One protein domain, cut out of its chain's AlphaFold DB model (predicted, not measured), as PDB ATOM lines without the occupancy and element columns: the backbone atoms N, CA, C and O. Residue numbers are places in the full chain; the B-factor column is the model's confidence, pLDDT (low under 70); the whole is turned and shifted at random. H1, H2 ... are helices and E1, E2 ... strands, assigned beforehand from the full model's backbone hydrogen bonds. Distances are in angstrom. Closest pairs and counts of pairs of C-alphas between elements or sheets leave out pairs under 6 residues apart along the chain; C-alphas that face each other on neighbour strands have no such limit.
ATOM      1  N   THR A 495     234.713 225.387 212.466       92.75
ATOM      2  CA  THR A 495     233.817 224.219 212.508       92.75
ATOM      3  C   THR A 495     234.386 223.031 213.288       92.75
ATOM      4  O   THR A 495     233.630 222.158 213.694       92.75
ATOM      5  N   GLU A 496     235.702 222.987 213.521       90.31
ATOM      6  CA  GLU A 496     236.379 221.947 214.312       90.31
ATOM      7  C   GLU A 496     236.360 222.264 215.823       90.31
ATOM      8  O   GLU A 496     236.958 221.529 216.611       90.31
ATOM      9  N   ILE A 497     235.713 223.363 216.235       89.50
ATOM     10  CA  ILE A 497     235.641 223.833 217.621       89.50
ATOM     11  C   ILE A 497     234.173 223.958 218.038       89.50
ATOM     12  O   ILE A 497     233.403 224.691 217.421       89.50
ATOM     13  N   SER A 498     233.799 223.314 219.140       87.88
ATOM     14  CA  SER A 498     232.495 223.474 219.790       87.88
ATOM     15  C   SER A 498     232.681 223.625 221.299       87.88
ATOM     16  O   SER A 498     233.588 223.045 221.886       87.88
ATOM     17  N   ASN A 499     231.866 224.465 221.949       85.88
ATOM     18  CA  ASN A 499     231.957 224.722 223.397       85.88
ATOM     19  C   ASN A 499     233.377 225.085 223.888       85.88
ATOM     20  O   ASN A 499     233.804 224.651 224.953       85.88
ATOM     21  N   GLN A 500     234.118 225.873 223.094       83.56
ATOM     22  CA  GLN A 500     235.524 226.246 223.346       83.56
ATOM     23  C   GLN A 500     236.497 225.053 223.436       83.56
ATOM     24  O   GLN A 500     237.627 225.200 223.900       83.56
ATOM     25  N   GLN A 501     236.084 223.878 222.967       85.19
ATOM     26  CA  GLN A 501     236.897 222.677 222.886       85.19
ATOM     27  C   GLN A 501     237.022 222.224 221.437       85.19
ATOM     28  O   GLN A 501     236.157 222.467 220.597       85.19
ATOM     29  N   LEU A 502     238.141 221.576 221.138       88.75
ATOM     30  CA  LEU A 502     238.311 220.920 219.855       88.75
ATOM     31  C   LEU A 502     237.341 219.737 219.788       88.75
ATOM     32  O   LEU A 502     237.292 218.947 220.733       88.75
ATOM     33  N   ASN A 503     236.605 219.597 218.689       87.81
ATOM     34  CA  ASN A 503     235.721 218.454 218.494       87.81
ATOM     35  C   ASN A 503     236.542 217.168 218.590       87.81
ATOM     36  O   ASN A 503     237.557 217.022 217.900       87.81
ATOM     37  N   ASP A 504     236.121 216.233 219.440       75.06
ATOM     38  CA  ASP A 504     236.795 214.945 219.508       75.06
ATOM     39  C   ASP A 504     236.376 214.087 218.318       75.06
ATOM     40  O   ASP A 504     235.194 213.949 217.995       75.06
ATOM     41  N   SER A 505     237.355 213.453 217.681       66.38
ATOM     42  CA  SER A 505     237.063 212.378 216.746       66.38
ATOM     43  C   SER A 505     236.744 211.141 217.583       66.38
ATOM     44  O   SER A 505     237.609 210.280 217.742       66.38
ATOM     45  N   GLN A 506     235.515 211.059 218.112       62.22
ATOM     46  CA  GLN A 506     235.034 210.003 219.024       62.22
ATOM     47  C   GLN A 506     235.317 208.571 218.524       62.22
ATOM     48  O   GLN A 506     235.331 207.623 219.302       62.22
ATOM     49  N   THR A 507     235.585 208.407 217.226       68.44
ATOM     50  CA  THR A 507     235.889 207.131 216.571       68.44
ATOM     51  C   THR A 507     237.314 207.039 216.005       68.44
ATOM     52  O   THR A 507     237.551 206.253 215.090       68.44
ATOM     53  N   ARG A 508     238.290 207.832 216.476       84.31
ATOM     54  CA  ARG A 508     239.673 207.726 215.967       84.31
ATOM     55  C   ARG A 508     240.341 206.420 216.397       84.31
ATOM     56  O   ARG A 508     240.158 205.939 217.514       84.31
ATOM     57  N   LEU A 509     241.171 205.883 215.515       88.56
ATOM     58  CA  LEU A 509     242.043 204.747 215.780       88.56
ATOM     59  C   LEU A 509     243.453 205.261 216.082       88.56
ATOM     60  O   LEU A 509     243.975 206.098 215.342       88.56
ATOM     61  N   VAL A 510     244.058 204.782 217.168       88.94
ATOM     62  CA  VAL A 510     245.418 205.143 217.591       88.94
ATOM     63  C   VAL A 510     246.227 203.863 217.714       88.94
ATOM     64  O   VAL A 510     245.843 202.980 218.469       88.94
ATOM     65  N   LEU A 511     247.320 203.760 216.962       87.25
ATOM     66  CA  LEU A 511     248.162 202.564 216.904       87.25
ATOM     67  C   LEU A 511     249.624 202.959 217.124       87.25
ATOM     68  O   LEU A 511     250.190 203.744 216.357       87.25
ATOM     69  N   TYR A 512     250.255 202.429 218.165       82.38
ATOM     70  CA  TYR A 512     251.654 202.691 218.499       82.38
ATOM     71  C   TYR A 512     252.579 201.720 217.763       82.38
ATOM     72  O   TYR A 512     253.614 202.130 217.218       82.38
ATOM     73  N   ASN A 513     252.196 200.443 217.722       80.00
ATOM     74  CA  ASN A 513     253.002 199.354 217.183       80.00
ATOM     75  C   ASN A 513     252.137 198.219 216.584       80.00
ATOM     76  O   ASN A 513     250.915 198.304 216.516       80.00
ATOM     77  N   THR A 514     252.793 197.159 216.105       74.88
ATOM     78  CA  THR A 514     252.139 195.994 215.488       74.88
ATOM     79  C   THR A 514     251.422 195.079 216.487       74.88
ATOM     80  O   THR A 514     250.499 194.372 216.098       74.88
ATOM     81  N   GLN A 515     251.809 195.076 217.765       67.94
ATOM     82  CA  GLN A 515     251.134 194.312 218.821       67.94
ATOM     83  C   GLN A 515     249.780 194.918 219.183       67.94
ATOM     84  O   GLN A 515     248.852 194.160 219.441       67.94
ATOM     85  N   ASP A 516     249.622 196.244 219.115       61.25
ATOM     86  CA  ASP A 516     248.311 196.888 219.306       61.25
ATOM     87  C   ASP A 516     247.299 196.377 218.271       61.25
ATOM     88  O   ASP A 516     246.127 196.172 218.571       61.25
ATOM     89  N   ASN A 517     247.771 196.093 217.053       60.38
ATOM     90  CA  ASN A 517     246.949 195.488 216.015       60.38
ATOM     91  C   ASN A 517     246.480 194.069 216.388       60.38
ATOM     92  O   ASN A 517     245.334 193.716 216.126       60.38
ATOM     93  N   LEU A 518     247.350 193.276 217.024       61.47
ATOM     94  CA  LEU A 518     247.049 191.911 217.472       61.47
ATOM     95  C   LEU A 518     246.159 191.879 218.725       61.47
ATOM     96  O   LEU A 518     245.353 190.967 218.868       61.47
ATOM     97  N   ALA A 519     246.310 192.850 219.628       59.72
ATOM     98  CA  ALA A 519     245.586 192.905 220.897       59.72
ATOM     99  C   ALA A 519     244.210 193.589 220.790       59.72
ATOM    100  O   ALA A 519     243.284 193.198 221.495       59.72
ATOM    101  N   GLU A 520     244.060 194.593 219.917       60.69
ATOM    102  CA  GLU A 520     242.840 195.413 219.800       60.69
ATOM    103  C   GLU A 520     242.077 195.232 218.475       60.69
ATOM    104  O   GLU A 520     241.181 196.025 218.169       60.69
ATOM    105  N   ASP A 521     242.447 194.228 217.672       73.12
ATOM    106  CA  ASP A 521     241.916 193.985 216.322       73.12
ATOM    107  C   ASP A 521     241.938 195.259 215.447       73.12
ATOM    108  O   ASP A 521     240.935 195.743 214.903       73.12
ATOM    109  N   GLY A 522     243.124 195.871 215.370       72.62
ATOM    110  CA  GLY A 522     243.342 197.159 214.710       72.62
ATOM    111  C   GLY A 522     242.950 197.150 213.227       72.62
ATOM    112  O   GLY A 522     242.410 198.143 212.737       72.62
ATOM    113  N   VAL A 523     243.142 196.028 212.526       75.69
ATOM    114  CA  VAL A 523     242.749 195.837 211.120       75.69
ATOM    115  C   VAL A 523     241.235 195.847 210.970       75.69
ATOM    116  O   VAL A 523     240.716 196.540 210.092       75.69
ATOM    117  N   TYR A 524     240.502 195.121 211.819       81.56
ATOM    118  CA  TYR A 524     239.044 195.155 211.791       81.56
ATOM    119  C   TYR A 524     238.528 196.562 212.077       81.56
ATOM    120  O   TYR A 524     237.666 197.056 211.352       81.56
ATOM    121  N   ARG A 525     239.090 197.253 213.077       83.44
ATOM    122  CA  ARG A 525     238.716 198.640 213.396       83.44
ATOM    123  C   ARG A 525     239.024 199.593 212.247       83.44
ATOM    124  O   ARG A 525     238.188 200.439 211.941       83.44
ATOM    125  N   PHE A 526     240.169 199.441 211.585       88.38
ATOM    126  CA  PHE A 526     240.514 200.210 210.390       88.38
ATOM    127  C   PHE A 526     239.502 199.973 209.261       88.38
ATOM    128  O   PHE A 526     238.937 200.931 208.738       88.38
ATOM    129  N   ASN A 527     239.200 198.712 208.936       86.38
ATOM    130  CA  ASN A 527     238.236 198.360 207.890       86.38
ATOM    131  C   ASN A 527     236.816 198.820 208.236       86.38
ATOM    132  O   ASN A 527     236.092 199.324 207.377       86.38
ATOM    133  N   LYS A 528     236.412 198.701 209.502       87.06
ATOM    134  CA  LYS A 528     235.133 199.209 210.001       87.06
ATOM    135  C   LYS A 528     235.060 200.726 209.852       87.06
ATOM    136  O   LYS A 528     234.070 201.233 209.336       87.06
ATOM    137  N   LEU A 529     236.117 201.446 210.231       88.12
ATOM    138  CA  LEU A 529     236.176 202.896 210.056       88.12
ATOM    139  C   LEU A 529     236.115 203.291 208.587       88.12
ATOM    140  O   LEU A 529     235.393 204.224 208.256       88.12
ATOM    141  N   LEU A 530     236.835 202.583 207.716       88.00
ATOM    142  CA  LEU A 530     236.877 202.859 206.284       88.00
ATOM    143  C   LEU A 530     235.519 202.602 205.620       88.00
ATOM    144  O   LEU A 530     235.025 203.457 204.891       88.00
ATOM    145  N   THR A 531     234.880 201.466 205.908       86.94
ATOM    146  CA  THR A 531     233.580 201.079 205.323       86.94
ATOM    147  C   THR A 531     232.421 201.973 205.766       86.94
ATOM    148  O   THR A 531     231.457 202.112 205.016       86.94
ATOM    149  N   GLN A 532     232.530 202.615 206.934       87.81
ATOM    150  CA  GLN A 532     231.575 203.611 207.437       87.81
ATOM    151  C   GLN A 532     231.687 204.985 206.757       87.81
ATOM    152  O   GLN A 532     230.845 205.849 207.003       87.81
ATOM    153  N   GLN A 533     232.718 205.220 205.939       88.75
ATOM    154  CA  GLN A 533     232.880 206.500 205.254       88.75
ATOM    155  C   GLN A 533     231.947 206.621 204.054       88.75
ATOM    156  O   GLN A 533     231.711 205.662 203.314       88.75
ATOM    157  N   GLU A 534     231.464 207.843 203.848       87.19
ATOM    158  CA  GLU A 534     230.710 208.207 202.659       87.19
ATOM    159  C   GLU A 534     231.571 208.054 201.405       87.19
ATOM    160  O   GLU A 534     232.792 208.239 201.409       87.19
ATOM    161  N   VAL A 535     230.900 207.694 200.317       89.69
ATOM    162  CA  VAL A 535     231.522 207.553 199.009       89.69
ATOM    163  C   VAL A 535     231.646 208.926 198.378       89.69
ATOM    164  O   VAL A 535     230.647 209.615 198.189       89.69
ATOM    165  N   VAL A 536     232.866 209.293 198.004       89.38
ATOM    166  CA  VAL A 536     233.170 210.560 197.337       89.38
ATOM    167  C   VAL A 536     233.836 210.309 195.990       89.38
ATOM    168  O   VAL A 536     234.513 209.298 195.801       89.38
ATOM    169  N   GLU A 537     233.655 211.225 195.045       88.81
ATOM    170  CA  GLU A 537     234.298 211.161 193.732       88.81
ATOM    171  C   GLU A 537     235.631 211.912 193.758       88.81
ATOM    172  O   GLU A 537     235.731 213.049 194.224       88.81
ATOM    173  N   VAL A 538     236.699 211.233 193.336       84.19
ATOM    174  CA  VAL A 538     238.063 211.765 193.374       84.19
ATOM    175  C   VAL A 538     238.789 211.434 192.088       84.19
ATOM    176  O   VAL A 538     238.833 210.288 191.636       84.19
ATOM    177  N   ARG A 539     239.465 212.441 191.546       84.25
ATOM    178  CA  ARG A 539     240.437 212.269 190.475       84.25
ATOM    179  C   ARG A 539     241.786 211.846 191.056       84.25
ATOM    180  O   ARG A 539     242.462 212.640 191.710       84.25
ATOM    181  N   LEU A 540     242.164 210.590 190.830       77.25
ATOM    182  CA  LEU A 540     243.427 210.015 191.315       77.25
ATOM    183  C   LEU A 540     244.560 210.100 190.291       77.25
ATOM    184  O   LEU A 540     245.724 210.081 190.669       77.25
ATOM    185  N   GLU A 541     244.241 210.234 189.009       77.88
ATOM    186  CA  GLU A 541     245.231 210.303 187.938       77.88
ATOM    187  C   GLU A 541     245.171 211.688 187.286       77.88
ATOM    188  O   GLU A 541     244.209 211.991 186.578       77.88
ATOM    189  N   PRO A 542     246.170 212.563 187.501       67.69
ATOM    190  CA  PRO A 542     246.143 213.918 186.953       67.69
ATOM    191  C   PRO A 542     246.029 213.938 185.423       67.69
ATOM    192  O   PRO A 542     245.339 214.787 184.867       67.69
ATOM    193  N   ALA A 543     246.639 212.965 184.744       68.25
ATOM    194  CA  ALA A 543     246.623 212.844 183.287       68.25
ATOM    195  C   ALA A 543     245.277 212.359 182.708       68.25
ATOM    196  O   ALA A 543     245.051 212.491 181.510       68.25
ATOM    197  N   CYS A 544     244.373 211.822 183.536       67.12
ATOM    198  CA  CYS A 544     243.099 211.253 183.103       67.12
ATOM    199  C   CYS A 544     241.931 212.044 183.710       67.12
ATOM    200  O   CYS A 544     241.895 212.270 184.915       67.12
ATOM    201  N   ASN A 545     240.946 212.455 182.906       73.38
ATOM    202  CA  ASN A 545     239.737 213.141 183.401       73.38
ATOM    203  C   ASN A 545     238.740 212.189 184.100       73.38
ATOM    204  O   ASN A 545     237.614 212.584 184.383       73.38
ATOM    205  N   LYS A 546     239.124 210.936 184.363       81.00
ATOM    206  CA  LYS A 546     238.256 209.941 184.994       81.00
ATOM    207  C   LYS A 546     238.200 210.148 186.508       81.00
ATOM    208  O   LYS A 546     239.230 210.170 187.185       81.00
ATOM    209  N   GLU A 547     236.985 210.248 187.029       85.00
ATOM    210  CA  GLU A 547     236.716 210.274 188.464       85.00
ATOM    211  C   GLU A 547     236.440 208.860 188.979       85.00
ATOM    212  O   GLU A 547     235.834 208.028 188.300       85.00
ATOM    213  N   TYR A 548     236.935 208.576 190.181       86.88
ATOM    214  CA  TYR A 548     236.762 207.295 190.851       86.88
ATOM    215  C   TYR A 548     235.923 207.505 192.100       86.88
ATOM    216  O   TYR A 548     236.170 208.438 192.866       86.88
ATOM    217  N   LYS A 549     234.972 206.602 192.338       91.50
ATOM    218  CA  LYS A 549     234.241 206.543 193.603       91.50
ATOM    219  C   LYS A 549     235.124 205.885 194.657       91.50
ATOM    220  O   LYS A 549     235.565 204.747 194.476       91.50
ATOM    221  N   VAL A 550     235.401 206.607 195.736       91.81
ATOM    222  CA  VAL A 550     236.349 206.193 196.773       91.81
ATOM    223  C   VAL A 550     235.806 206.432 198.176       91.81
ATOM    224  O   VAL A 550     234.936 207.276 198.389       91.81
ATOM    225  N   ARG A 551     236.375 205.722 199.146       93.19
ATOM    226  CA  ARG A 551     236.265 206.022 200.578       93.19
ATOM    227  C   ARG A 551     237.567 206.641 201.060       93.19
ATOM    228  O   ARG A 551     238.642 206.230 200.615       93.19
ATOM    229  N   LYS A 552     237.476 207.613 201.970       92.94
ATOM    230  CA  LYS A 552     238.641 208.332 202.494       92.94
ATOM    231  C   LYS A 552     238.733 208.293 204.007       92.94
ATOM    232  O   LYS A 552     237.757 208.560 204.696       92.94
ATOM    233  N   LEU A 553     239.945 208.090 204.503       94.19
ATOM    234  CA  LEU A 553     240.323 208.404 205.877       94.19
ATOM    235  C   LEU A 553     241.509 209.363 205.864       94.19
ATOM    236  O   LEU A 553     242.253 209.442 204.888       94.19
ATOM    237  N   ILE A 554     241.715 210.059 206.971       94.75
ATOM    238  CA  ILE A 554     242.928 210.836 207.212       94.75
ATOM    239  C   ILE A 554     243.802 210.133 208.235       94.75
ATOM    240  O   ILE A 554     243.305 209.508 209.173       94.75
ATOM    241  N   TRP A 555     245.113 210.256 208.055       95.81
ATOM    242  CA  TRP A 555     246.104 209.701 208.964       95.81
ATOM    243  C   TRP A 555     247.163 210.728 209.339       95.81
ATOM    244  O   TRP A 555     247.442 211.667 208.587       95.81
ATOM    245  N   ILE A 556     247.767 210.548 210.509       95.81
ATOM    246  CA  ILE A 556     248.883 211.369 210.968       95.81
ATOM    247  C   ILE A 556     249.776 210.616 211.950       95.81
ATOM    248  O   ILE A 556     249.297 209.878 212.807       95.81
ATOM    249  N   ILE A 557     251.088 210.816 211.839       95.50
ATOM    250  CA  ILE A 557     252.059 210.331 212.820       95.50
ATOM    251  C   ILE A 557     252.245 211.410 213.888       95.50
ATOM    252  O   ILE A 557     252.648 212.532 213.593       95.50
ATOM    253  N   SER A 558     251.958 211.075 215.141       93.81
ATOM    254  CA  SER A 558     252.141 211.967 216.293       93.81
ATOM    255  C   SER A 558     253.613 212.278 216.589       93.81
ATOM    256  O   SER A 558     254.529 211.642 216.064       93.81
ATOM    257  N   GLU A 559     253.856 213.235 217.487       91.12
ATOM    258  CA  GLU A 559     255.194 213.570 217.992       91.12
ATOM    259  C   GLU A 559     255.988 212.343 218.482       91.12
ATOM    260  O   GLU A 559     257.187 212.245 218.213       91.12
ATOM    261  N   TYR A 560     255.319 211.372 219.105       90.56
ATOM    262  CA  TYR A 560     255.939 210.153 219.643       90.56
ATOM    263  C   TYR A 560     255.868 208.956 218.687       90.56
ATOM    264  O   TYR A 560     256.142 207.825 219.072       90.56
ATOM    265  N   GLY A 561     255.468 209.175 217.432       90.12
ATOM    266  CA  GLY A 561     255.472 208.129 216.419       90.12
ATOM    267  C   GLY A 561     254.259 207.195 216.424       90.12
ATOM    268  O   GLY A 561     254.259 206.245 215.652       90.12
ATOM    269  N   ALA A 562     253.224 207.428 217.231       92.06
ATOM    270  CA  ALA A 562     251.959 206.699 217.094       92.06
ATOM    271  C   ALA A 562     251.181 207.178 215.857       92.06
ATOM    272  O   ALA A 562     251.220 208.371 215.539       92.06
ATOM    273  N   VAL A 563     250.488 206.264 215.179       93.50
ATOM    274  CA  VAL A 563     249.661 206.522 213.995       93.50
ATOM    275  C   VAL A 563     248.225 206.763 214.439       93.50
ATOM    276  O   VAL A 563     247.604 205.899 215.049       93.50
ATOM    277  N   PHE A 564     247.700 207.937 214.115       93.88
ATOM    278  CA  PHE A 564     246.315 208.318 214.351       93.88
ATOM    279  C   PHE A 564     245.562 208.272 213.028       93.88
ATOM    280  O   PHE A 564     246.064 208.781 212.028       93.88
ATOM    281  N   ILE A 565     244.368 207.685 213.024       93.50
ATOM    282  CA  ILE A 565     243.530 207.509 211.834       93.50
ATOM    283  C   ILE A 565     242.096 207.889 212.185       93.50
ATOM    284  O   ILE A 565     241.597 207.522 213.249       93.50
ATOM    285  N   GLY A 566     241.410 208.600 211.299       92.81
ATOM    286  CA  GLY A 566     239.997 208.910 211.496       92.81
ATOM    287  C   GLY A 566     239.334 209.533 210.276       92.81
ATOM    288  O   GLY A 566     239.900 209.556 209.182       92.81
ATOM    289  N   LYS A 567     238.107 210.013 210.481       90.62
ATOM    290  CA  LYS A 567     237.278 210.634 209.446       90.62
ATOM    291  C   LYS A 567     237.701 212.081 209.194       90.62
ATOM    292  O   LYS A 567     237.914 212.847 210.136       90.62
ATOM    293  N   ASP A 568     237.730 212.459 207.921       88.56
ATOM    294  CA  ASP A 568     237.760 213.859 207.497       88.56
ATOM    295  C   ASP A 568     236.321 214.327 207.254       88.56
ATOM    296  O   ASP A 568     235.570 213.687 206.515       88.56
ATOM    297  N   SER A 569     235.898 215.394 207.926       86.94
ATOM    298  CA  SER A 569     234.543 215.939 207.809       86.94
ATOM    299  C   SER A 569     234.558 217.467 207.891       86.94
ATOM    300  O   SER A 569     235.612 218.105 207.898       86.94
ATOM    301  N   GLN A 570     233.382 218.100 207.928       84.44
ATOM    302  CA  GLN A 570     233.328 219.539 208.196       84.44
ATOM    303  C   GLN A 570     233.736 219.874 209.637       84.44
ATOM    304  O   GLN A 570     234.347 220.918 209.863       84.44
ATOM    305  N   GLU A 571     233.449 218.979 210.581       86.81
ATOM    306  CA  GLU A 571     233.653 219.172 212.022       86.81
ATOM    307  C   GLU A 571     234.919 218.484 212.557       86.81
ATOM    308  O   GLU A 571     235.315 218.717 213.698       86.81
ATOM    309  N   THR A 572     235.561 217.634 211.750       87.50
ATOM    310  CA  THR A 572     236.758 216.865 212.119       87.50
ATOM    311  C   THR A 572     237.811 216.923 211.018       87.50
ATOM    312  O   THR A 572     237.479 216.926 209.839       87.50
ATOM    313  N   GLY A 573     239.089 216.916 211.395       90.62
ATOM    314  CA  GLY A 573     240.216 216.960 210.463       90.62
ATOM    315  C   GLY A 573     241.519 216.508 211.130       90.62
ATOM    316  O   GLY A 573     241.518 216.035 212.265       90.62
ATOM    317  N   HIS A 574     242.675 216.675 210.471       92.62
ATOM    318  CA  HIS A 574     243.965 216.286 211.077       92.62
ATOM    319  C   HIS A 574     244.213 216.881 212.482       92.62
ATOM    320  O   HIS A 574     244.751 216.153 213.316       92.62
ATOM    321  N   PRO A 575     243.849 218.148 212.796       92.44
ATOM    322  CA  PRO A 575     244.040 218.697 214.138       92.44
ATOM    323  C   PRO A 575     243.183 217.996 215.199       92.44
ATOM    324  O   PRO A 575     243.640 217.836 216.329       92.44
ATOM    325  N   THR A 576     241.975 217.534 214.855       91.81
ATOM    326  CA  THR A 576     241.096 216.834 215.808       91.81
ATOM    327  C   THR A 576     241.591 215.430 216.140       91.81
ATOM    328  O   THR A 576     241.409 214.959 217.263       91.81
ATOM    329  N   LEU A 577     242.336 214.788 215.231       91.88
ATOM    330  CA  LEU A 577     242.988 213.507 215.515       91.88
ATOM    331  C   LEU A 577     243.990 213.606 216.667       91.88
ATOM    332  O   LEU A 577     244.027 212.720 217.515       91.88
ATOM    333  N   THR A 578     244.784 214.674 216.721       88.75
ATOM    334  CA  THR A 578     245.876 214.833 217.696       88.75
ATOM    335  C   THR A 578     245.481 215.666 218.917       88.75
ATOM    336  O   THR A 578     246.275 215.789 219.851       88.75
ATOM    337  N   GLY A 579     244.284 216.264 218.915       89.00
ATOM    338  CA  GLY A 579     243.875 217.249 219.917       89.00
ATOM    339  C   GLY A 579     244.671 218.553 219.803       89.00
ATOM    340  O   GLY A 579     245.104 219.097 220.814       89.00
ATOM    341  N   ALA A 580     244.933 219.004 218.570       88.88
ATOM    342  CA  ALA A 580     245.746 220.174 218.235       88.88
ATOM    343  C   ALA A 580     247.195 220.131 218.761       88.88
ATOM    344  O   ALA A 580     247.858 221.165 218.853       88.88
ATOM    345  N   LYS A 581     247.716 218.939 219.070       90.25
ATOM    346  CA  LYS A 581     249.106 218.743 219.500       90.25
ATOM    347  C   LYS A 581     250.084 218.773 218.315       90.25
ATOM    348  O   LYS A 581     249.668 218.560 217.164       90.25
ATOM    349  N   PRO A 582     251.387 219.003 218.577       91.00
ATOM    350  CA  PRO A 582     252.424 218.816 217.576       91.00
ATOM    351  C   PRO A 582     252.376 217.409 216.983       91.00
ATOM    352  O   PRO A 582     252.241 216.408 217.688       91.00
ATOM    353  N   ALA A 583     252.500 217.329 215.667       93.12
ATOM    354  CA  ALA A 583     252.581 216.061 214.963       93.12
ATOM    355  C   ALA A 583     253.479 216.181 213.736       93.12
ATOM    356  O   ALA A 583     253.940 217.265 213.374       93.12
ATOM    357  N   ARG A 584     253.809 215.033 213.161       93.38
ATOM    358  CA  ARG A 584     254.805 214.867 212.107       93.38
ATOM    359  C   ARG A 584     254.087 214.827 210.759       93.38
ATOM    360  O   ARG A 584     253.157 215.599 210.529       93.38
ATOM    361  N   ILE A 585     254.503 213.958 209.846       94.75
ATOM    362  CA  ILE A 585     253.810 213.773 208.571       94.75
ATOM    363  C   ILE A 585     252.418 213.132 208.739       94.75
ATOM    364  O   ILE A 585     252.207 212.255 209.578       94.75
ATOM    365  N   GLY A 586     251.474 213.563 207.904       94.94
ATOM    366  CA  GLY A 586     250.147 212.968 207.743       94.94
ATOM    367  C   GLY A 586     249.615 213.077 206.311       94.94
ATOM    368  O   GLY A 586     250.231 213.695 205.440       94.94
ATOM    369  N   GLY A 587     248.452 212.503 206.050       95.56
ATOM    370  CA  GLY A 587     247.848 212.520 204.722       95.56
ATOM    371  C   GLY A 587     246.497 211.831 204.685       95.56
ATOM    372  O   GLY A 587     245.777 211.831 205.685       95.56
ATOM    373  N   GLU A 588     246.166 211.275 203.525       95.56
ATOM    374  CA  GLU A 588     244.922 210.559 203.262       95.56
ATOM    375  C   GLU A 588     245.201 209.070 202.983       95.56
ATOM    376  O   GLU A 588     246.225 208.708 202.392       95.56
ATOM    377  N   PHE A 589     244.260 208.223 203.395       95.06
ATOM    378  CA  PHE A 589     244.052 206.863 202.911       95.06
ATOM    379  C   PHE A 589     242.855 206.865 201.965       95.06
ATOM    380  O   PHE A 589     241.812 207.419 202.310       95.06
ATOM    381  N   ILE A 590     242.993 206.243 200.796       93.75
ATOM    382  CA  ILE A 590     241.971 206.257 199.748       93.75
ATOM    383  C   ILE A 590     241.758 204.845 199.219       93.75
ATOM    384  O   ILE A 590     242.650 204.275 198.602       93.75
ATOM    385  N   GLU A 591     240.569 204.293 199.413       92.94
ATOM    386  CA  GLU A 591     240.177 203.004 198.835       92.94
ATOM    387  C   GLU A 591     239.211 203.237 197.678       92.94
ATOM    388  O   GLU A 591     238.198 203.919 197.846       92.94
ATOM    389  N   LYS A 592     239.502 202.666 196.504       90.69
ATOM    390  CA  LYS A 592     238.559 202.696 195.381       90.69
ATOM    391  C   LYS A 592     237.507 201.601 195.549       90.69
ATOM    392  O   LYS A 592     237.846 200.463 195.858       90.69
ATOM    393  N   ILE A 593     236.243 201.922 195.284       88.00
ATOM    394  CA  ILE A 593     235.135 200.962 195.445       88.00
ATOM    395  C   ILE A 593     235.217 199.815 194.437       88.00
ATOM    396  O   ILE A 593     234.820 198.696 194.743       88.00
ATOM    397  N   ASP A 594     235.746 200.084 193.245       86.25
ATOM    398  CA  ASP A 594     235.965 199.094 192.188       86.25
ATOM    399  C   ASP A 594     237.209 198.218 192.426       86.25
ATOM    400  O   ASP A 594     237.432 197.259 191.691       86.25
ATOM    401  N   CYS A 595     238.019 198.523 193.444       84.50
ATOM    402  CA  CYS A 595     239.217 197.774 193.835       84.50
ATOM    403  C   CYS A 595     239.319 197.669 195.373       84.50
ATOM    404  O   CYS A 595     240.271 198.205 195.957       84.50
ATOM    405  N   PRO A 596     238.353 197.010 196.042       82.81
ATOM    406  CA  PRO A 596     238.352 196.881 197.496       82.81
ATOM    407  C   PRO A 596     239.596 196.126 197.979       82.81
ATOM    408  O   PRO A 596     240.075 195.205 197.317       82.81
ATOM    409  N   GLY A 597     240.137 196.533 199.127       83.25
ATOM    410  CA  GLY A 597     241.374 195.971 199.676       83.25
ATOM    411  C   GLY A 597     242.663 196.601 199.136       83.25
ATOM    412  O   GLY A 597     243.739 196.253 199.614       83.25
ATOM    413  N   VAL A 598     242.603 197.558 198.198       89.38
ATOM    414  CA  VAL A 598     243.768 198.376 197.810       89.38
ATOM    415  C   VAL A 598     243.597 199.804 198.319       89.38
ATOM    416  O   VAL A 598     242.765 200.563 197.819       89.38
ATOM    417  N   VAL A 599     244.432 200.194 199.283       92.50
ATOM    418  CA  VAL A 599     244.411 201.525 199.901       92.50
ATOM    419  C   VAL A 599     245.585 202.359 199.388       92.50
ATOM    420  O   VAL A 599     246.752 202.058 199.640       92.50
ATOM    421  N   TYR A 600     245.276 203.437 198.680       94.00
ATOM    422  CA  TYR A 600     246.238 204.424 198.206       94.00
ATOM    423  C   TYR A 600     246.567 205.427 199.316       94.00
ATOM    424  O   TYR A 600     245.667 205.958 199.966       94.00
ATOM    425  N   VAL A 601     247.853 205.690 199.534       95.19
ATOM    426  CA  VAL A 601     248.364 206.528 200.626       95.19
ATOM    427  C   VAL A 601     249.117 207.723 200.063       95.19
ATOM    428  O   VAL A 601     249.995 207.573 199.211       95.19
ATOM    429  N   ASN A 602     248.807 208.912 200.574       94.75
ATOM    430  CA  ASN A 602     249.532 210.141 200.262       94.75
ATOM    431  C   ASN A 602     249.975 210.888 201.522       94.75
ATOM    432  O   ASN A 602     249.679 210.482 202.640       94.75
ATOM    433  N   ASN A 603     250.676 212.004 201.327       93.00
ATOM    434  CA  ASN A 603     251.085 212.945 202.372       93.00
ATOM    435  C   ASN A 603     250.302 214.271 202.306       93.00
ATOM    436  O   ASN A 603     250.809 215.331 202.687       93.00
ATOM    437  N   PHE A 604     249.082 214.250 201.770       92.25
ATOM    438  CA  PHE A 604     248.283 215.449 201.549       92.25
ATOM    439  C   PHE A 604     247.564 215.863 202.831       92.25
ATOM    440  O   PHE A 604     246.401 215.558 203.067       92.25
ATOM    441  N   SER A 605     248.280 216.606 203.670       91.00
ATOM    442  CA  SER A 605     247.697 217.343 204.790       91.00
ATOM    443  C   SER A 605     248.069 218.816 204.685       91.00
ATOM    444  O   SER A 605     249.226 219.194 204.876       91.00
ATOM    445  N   GLY A 606     247.071 219.672 204.442       86.81
ATOM    446  CA  GLY A 606     247.237 221.131 204.467       86.81
ATOM    447  C   GLY A 606     247.564 221.696 205.857       86.81
ATOM    448  O   GLY A 606     247.865 222.883 205.984       86.81
ATOM    449  N   ARG A 607     247.487 220.862 206.904       88.88
ATOM    450  CA  ARG A 607     247.667 221.252 208.309       88.88
ATOM    451  C   ARG A 607     249.049 220.918 208.844       88.88
ATOM    452  O   ARG A 607     249.625 221.745 209.542       88.88
ATOM    453  N   TYR A 608     249.568 219.742 208.504       89.94
ATOM    454  CA  TYR A 608     250.841 219.248 209.028       89.94
ATOM    455  C   TYR A 608     251.875 219.048 207.920       89.94
ATOM    456  O   TYR A 608     252.953 219.637 207.964       89.94
ATOM    457  N   SER A 609     251.526 218.299 206.873       89.44
ATOM    458  CA  SER A 609     252.483 217.900 205.836       89.44
ATOM    459  C   SER A 609     252.878 219.018 204.881       89.44
ATOM    460  O   SER A 609     254.001 219.031 204.390       89.44
ATOM    461  N   TYR A 610     251.992 219.985 204.638       82.31
ATOM    462  CA  TYR A 610     252.292 221.150 203.803       82.31
ATOM    463  C   TYR A 610     253.382 222.053 204.405       82.31
ATOM    464  O   TYR A 610     253.968 222.861 203.695       82.31
ATOM    465  N   ASN A 611     253.672 221.917 205.703       73.06
ATOM    466  CA  ASN A 611     254.711 222.708 206.357       73.06
ATOM    467  C   ASN A 611     256.130 222.218 206.006       73.06
ATOM    468  O   ASN A 611     257.081 222.991 206.137       73.06
ATOM    469  N   PHE A 612     256.305 220.963 205.585       78.56
ATOM    470  CA  PHE A 612     257.601 220.457 205.116       78.56
ATOM    471  C   PHE A 612     257.901 221.019 203.722       78.56
ATOM    472  O   PHE A 612     256.994 221.123 202.897       78.56
ATOM    473  N   GLY A 613     259.150 221.430 203.495       72.69
ATOM    474  CA  GLY A 613     259.523 222.366 202.438       72.69
ATOM    475  C   GLY A 613     259.266 221.831 201.032       72.69
ATOM    476  O   GLY A 613     258.243 222.130 200.411       72.69
ATOM    477  N   SER A 614     260.212 221.066 200.487       83.00
ATOM    478  CA  SER A 614     260.147 220.622 199.090       83.00
ATOM    479  C   SER A 614     259.166 219.455 198.892       83.00
ATOM    480  O   SER A 614     258.802 218.727 199.821       83.00
ATOM    481  N   LYS A 615     258.703 219.249 197.649       84.19
ATOM    482  CA  LYS A 615     257.929 218.044 197.289       84.19
ATOM    483  C   LYS A 615     258.751 216.769 197.546       84.19
ATOM    484  O   LYS A 615     258.200 215.772 198.004       84.19
ATOM    485  N   GLU A 616     260.061 216.829 197.319       87.44
ATOM    486  CA  GLU A 616     261.002 215.726 197.544       87.44
ATOM    487  C   GLU A 616     261.138 215.361 199.024       87.44
ATOM    488  O   GLU A 616     261.086 214.180 199.360       87.44
ATOM    489  N   GLU A 617     261.235 216.351 199.920       88.12
ATOM    490  CA  GLU A 617     261.281 216.119 201.368       88.12
ATOM    491  C   GLU A 617     260.012 215.393 201.824       88.12
ATOM    492  O   GLU A 617     260.075 214.331 202.439       88.12
ATOM    493  N   ARG A 618     258.844 215.904 201.429       90.56
ATOM    494  CA  ARG A 618     257.553 215.279 201.745       90.56
ATOM    495  C   ARG A 618     257.444 213.857 201.195       90.56
ATOM    496  O   ARG A 618     256.886 212.990 201.870       90.56
ATOM    497  N   LYS A 619     257.973 213.601 199.995       91.25
ATOM    498  CA  LYS A 619     258.016 212.262 199.394       91.25
ATOM    499  C   LYS A 619     258.947 211.325 200.163       91.25
ATOM    500  O   LYS A 619     258.558 210.199 200.448       91.25
ATOM    501  N   LYS A 620     260.129 211.794 200.572       92.94
ATOM    502  CA  LYS A 620     261.061 211.034 201.417       92.94
ATOM    503  C   LYS A 620     260.405 210.623 202.738       92.94
ATOM    504  O   LYS A 620     260.456 209.456 203.108       92.94
ATOM    505  N   LEU A 621     259.741 211.557 203.417       94.06
ATOM    506  CA  LEU A 621     259.053 211.280 204.679       94.06
ATOM    507  C   LEU A 621     257.866 210.316 204.492       94.06
ATOM    508  O   LEU A 621     257.634 209.464 205.346       94.06
ATOM    509  N   LEU A 622     257.139 210.397 203.368       94.88
ATOM    510  CA  LEU A 622     256.092 209.424 203.031       94.88
ATOM    511  C   LEU A 622     256.684 208.029 202.793       94.88
ATOM    512  O   LEU A 622     256.161 207.056 203.328       94.88
ATOM    513  N   ASN A 623     257.791 207.935 202.052       94.81
ATOM    514  CA  ASN A 623     258.491 206.670 201.814       94.81
ATOM    515  C   ASN A 623     258.956 206.020 203.123       94.81
ATOM    516  O   ASN A 623     258.937 204.802 203.239       94.81
ATOM    517  N   ASN A 624     259.331 206.824 204.119       94.44
ATOM    518  CA  ASN A 624     259.687 206.345 205.453       94.44
ATOM    519  C   ASN A 624     258.459 205.955 206.295       94.44
ATOM    520  O   ASN A 624     258.521 205.013 207.085       94.44
ATOM    521  N   ALA A 625     257.340 206.670 206.147       94.38
ATOM    522  CA  ALA A 625     256.081 206.364 206.829       94.38
ATOM    523  C   ALA A 625     255.428 205.081 206.296       94.38
ATOM    524  O   ALA A 625     254.842 204.329 207.074       94.38
ATOM    525  N   MET A 626     255.557 204.805 204.996       94.00
ATOM    526  CA  MET A 626     254.878 203.699 204.325       94.00
ATOM    527  C   MET A 626     255.195 202.326 204.958       94.00
ATOM    528  O   MET A 626     254.248 201.638 205.332       94.00
ATOM    529  N   PRO A 627     256.461 201.933 205.218       92.25
ATOM    530  CA  PRO A 627     256.771 200.695 205.936       92.25
ATOM    531  C   PRO A 627     256.112 200.588 207.311       92.25
ATOM    532  O   PRO A 627     255.704 199.499 207.695       92.25
ATOM    533  N   LYS A 628     255.984 201.699 208.046       90.94
ATOM    534  CA  LYS A 628     255.352 201.719 209.370       90.94
ATOM    535  C   LYS A 628     253.834 201.565 209.285       90.94
ATOM    536  O   LYS A 628     253.257 200.835 210.079       90.94
ATOM    537  N   LEU A 629     253.189 202.240 208.334       91.06
ATOM    538  CA  LEU A 629     251.750 202.084 208.101       91.06
ATOM    539  C   LEU A 629     251.437 200.653 207.661       91.06
ATOM    540  O   LEU A 629     250.552 200.019 208.228       91.06
ATOM    541  N   THR A 630     252.217 200.121 206.718       89.25
ATOM    542  CA  THR A 630     252.094 198.738 206.259       89.25
ATOM    543  C   THR A 630     252.373 197.757 207.391       89.25
ATOM    544  O   THR A 630     251.594 196.840 207.572       89.25
ATOM    545  N   SER A 631     253.421 197.920 208.201       87.00
ATOM    546  CA  SER A 631     253.701 196.948 209.266       87.00
ATOM    547  C   SER A 631     252.603 196.900 210.328       87.00
ATOM    548  O   SER A 631     252.291 195.823 210.824       87.00
ATOM    549  N   ILE A 632     252.008 198.050 210.660       85.69
ATOM    550  CA  ILE A 632     250.951 198.154 211.670       85.69
ATOM    551  C   ILE A 632     249.604 197.649 211.139       85.69
ATOM    552  O   ILE A 632     248.882 197.004 211.890       85.69
ATOM    553  N   LEU A 633     249.256 197.941 209.882       83.62
ATOM    554  CA  LEU A 633     247.907 197.711 209.341       83.62
ATOM    555  C   LEU A 633     247.814 196.583 208.306       83.62
ATOM    556  O   LEU A 633     246.702 196.193 207.951       83.62
ATOM    557  N   ALA A 634     248.930 196.090 207.760       72.06
ATOM    558  CA  ALA A 634     248.875 195.068 206.722       72.06
ATOM    559  C   ALA A 634     248.363 193.743 207.284       72.06
ATOM    560  O   ALA A 634     248.816 193.244 208.311       72.06
ATOM    561  N   HIS A 635     247.442 193.159 206.529       72.81
ATOM    562  CA  HIS A 635     246.943 191.804 206.692       72.81
ATOM    563  C   HIS A 635     246.716 191.227 205.294       72.81
ATOM    564  O   HIS A 635     246.686 191.970 204.313       72.81
ATOM    565  N   SER A 636     246.495 189.918 205.198       59.50
ATOM    566  CA  SER A 636     246.216 189.175 203.958       59.50
ATOM    567  C   SER A 636     245.238 189.837 202.969       59.50
ATOM    568  O   SER A 636     245.322 189.548 201.781       59.50
ATOM    569  N   ASN A 637     244.332 190.711 203.430       72.38
ATOM    570  CA  ASN A 637     243.233 191.256 202.626       72.38
ATOM    571  C   ASN A 637     243.363 192.759 202.299       72.38
ATOM    572  O   ASN A 637     242.507 193.280 201.589       72.38
ATOM    573  N   VAL A 638     244.381 193.465 202.813       82.25
ATOM    574  CA  VAL A 638     244.564 194.911 202.571       82.25
ATOM    575  C   VAL A 638     245.994 195.205 202.130       82.25
ATOM    576  O   VAL A 638     246.952 194.962 202.864       82.25
ATOM    577  N   GLN A 639     246.137 195.776 200.936       87.75
ATOM    578  CA  GLN A 639     247.403 196.201 200.356       87.75
ATOM    579  C   GLN A 639     247.479 197.727 200.290       87.75
ATOM    580  O   GLN A 639     246.630 198.382 199.687       87.75
ATOM    581  N   PHE A 640     248.554 198.294 200.833       91.25
ATOM    582  CA  PHE A 640     248.824 199.724 200.725       91.25
ATOM    583  C   PHE A 640     249.702 200.042 199.511       91.25
ATOM    584  O   PHE A 640     250.703 199.366 199.262       91.25
ATOM    585  N   ARG A 641     249.339 201.082 198.755       92.31
ATOM    586  CA  ARG A 641     250.089 201.575 197.587       92.31
ATOM    587  C   ARG A 641     250.242 203.090 197.652       92.31
ATOM    588  O   ARG A 641     249.453 203.767 198.297       92.31
ATOM    589  N   TYR A 642     251.235 203.636 196.958       92.94
ATOM    590  CA  TYR A 642     251.340 205.087 196.817       92.94
ATOM    591  C   TYR A 642     250.190 205.625 195.966       92.94
ATOM    592  O   TYR A 642     249.868 205.066 194.917       92.94
ATOM    593  N   ASP A 643     249.587 206.719 196.417       89.69
ATOM    594  CA  ASP A 643     248.651 207.504 195.619       89.69
ATOM    595  C   ASP A 643     249.363 208.049 194.362       89.69
ATOM    596  O   ASP A 643     250.425 208.670 194.493       89.69
TER     597      ASP A 643
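This is residues 495 to 643 of the 646 residues of an uncharacterized protein of Pseudoalteromonas fuliginea (UniProt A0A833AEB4). One strongly twisted sheet is built round two long antiparallel strands, E3 and E5; H2 packs on it at E3 and E1, H4 at E5 and E7, and the short H3 at E3 and E4. H1 lies far out, at the last residues of H4, and the two far tips of the domain are the unnamed stretch before E1 and the loop of the hairpin E2 and E3. The printed part has 149 residues, with four named helices and seven named strands in the order E1 H1 H2 E2 E3 E4 H3 E5 E6 H4 E7. The class is mixed, helices and strands; the sheet is branched, with antiparallel neighbours except for the parallel E6 and E7. The whole is compact, with a radius of gyration of the C-alphas of 14.9 A, and rounded, spanning 43 by 35 by 31 A.

Begin at E1, residues 509 to 511, an edge strand antiparallel to E4, residues 563 to 566; N 509 and O 565 are 2.8 A apart, within hydrogen-bond range. On the other side of E4 is E3, residues 548 to 558, antiparallel to it in a hairpin, with N 556 and O 564 at 2.9 A. E3 bends by 51 degrees at residue 551, and its pairing is staggered: E2, residues 536 to 538, lies on the same side of it as E4, beside residues 548 to 550, with N 536 and O 550 at 2.9 A. E2, E3 and E4 make a meander, each strand the antiparallel neighbour of the one before. On the other side of E3 look for E5, residues 583 to 592, antiparallel, with N 553 and O 589 at 3.0 A. E5 forms a hairpin with E6, residues 598 to 601, where N 590 and O 600 are 2.8 A apart. E6, H4, residues 615 to 633, and E7, residues 639 to 642, form a strand-helix-strand unit, two parallel neighbour strands with a helix between, and its crossover is right-handed; N 599 and O 639 are 2.9 A apart. H4 is on the sheet, and its closest C-alphas to E5 are those of Leu 621 and Ile 585, 7.0 A apart. H2, residues 522 to 531, is on the sheet at a height of 7.8 A, and its closest C-alphas to E3 are those of Leu 530 and Leu 553, 6.5 A apart. H3, residues 574 to 578, is on the sheet too; the C-alphas of Leu 577 and Phe 564, its closest to E4, are 6.3 A apart. H4 touches H1, residues 514 to 520, with residues 631 to 633 alone, at a steep tilt of 49 degrees; the closest C-alphas, of Ile 632 and Thr 514, are 4.5 A apart. In H1 and H2 every O i to N i+4 pair is within hydrogen-bond range, in H4 13 of 15, and in H3 0 of 1, beside 2 of 2 O i to N i+3 pairs.

Find C-alpha 509 at (242.043, 204.747, 215.780), where E1 begins. H1 follows, then H2, 14.1 A long, then E2. C-alpha 548 at (236.762, 207.295, 190.851) opens E3, which runs 30.1 A; after it come E4, H3, E5 with 27.5 A, and E6. H4 runs 25.7 A, with a kink of 30 degrees near residue 624, and E7 ends at C-alpha 642, (251.340, 205.087, 196.817).

The two C-alphas farthest apart, of Asn 499 and Ala 543, are 44.3 A from each other. The printed part has no cut, and the link E6 to H4, with 13 residues, is long. The mean pLDDT of the printed part is 86.0; look for values under 70 at residues 505 to 507, 515 to 520, 542 to 544 and 636.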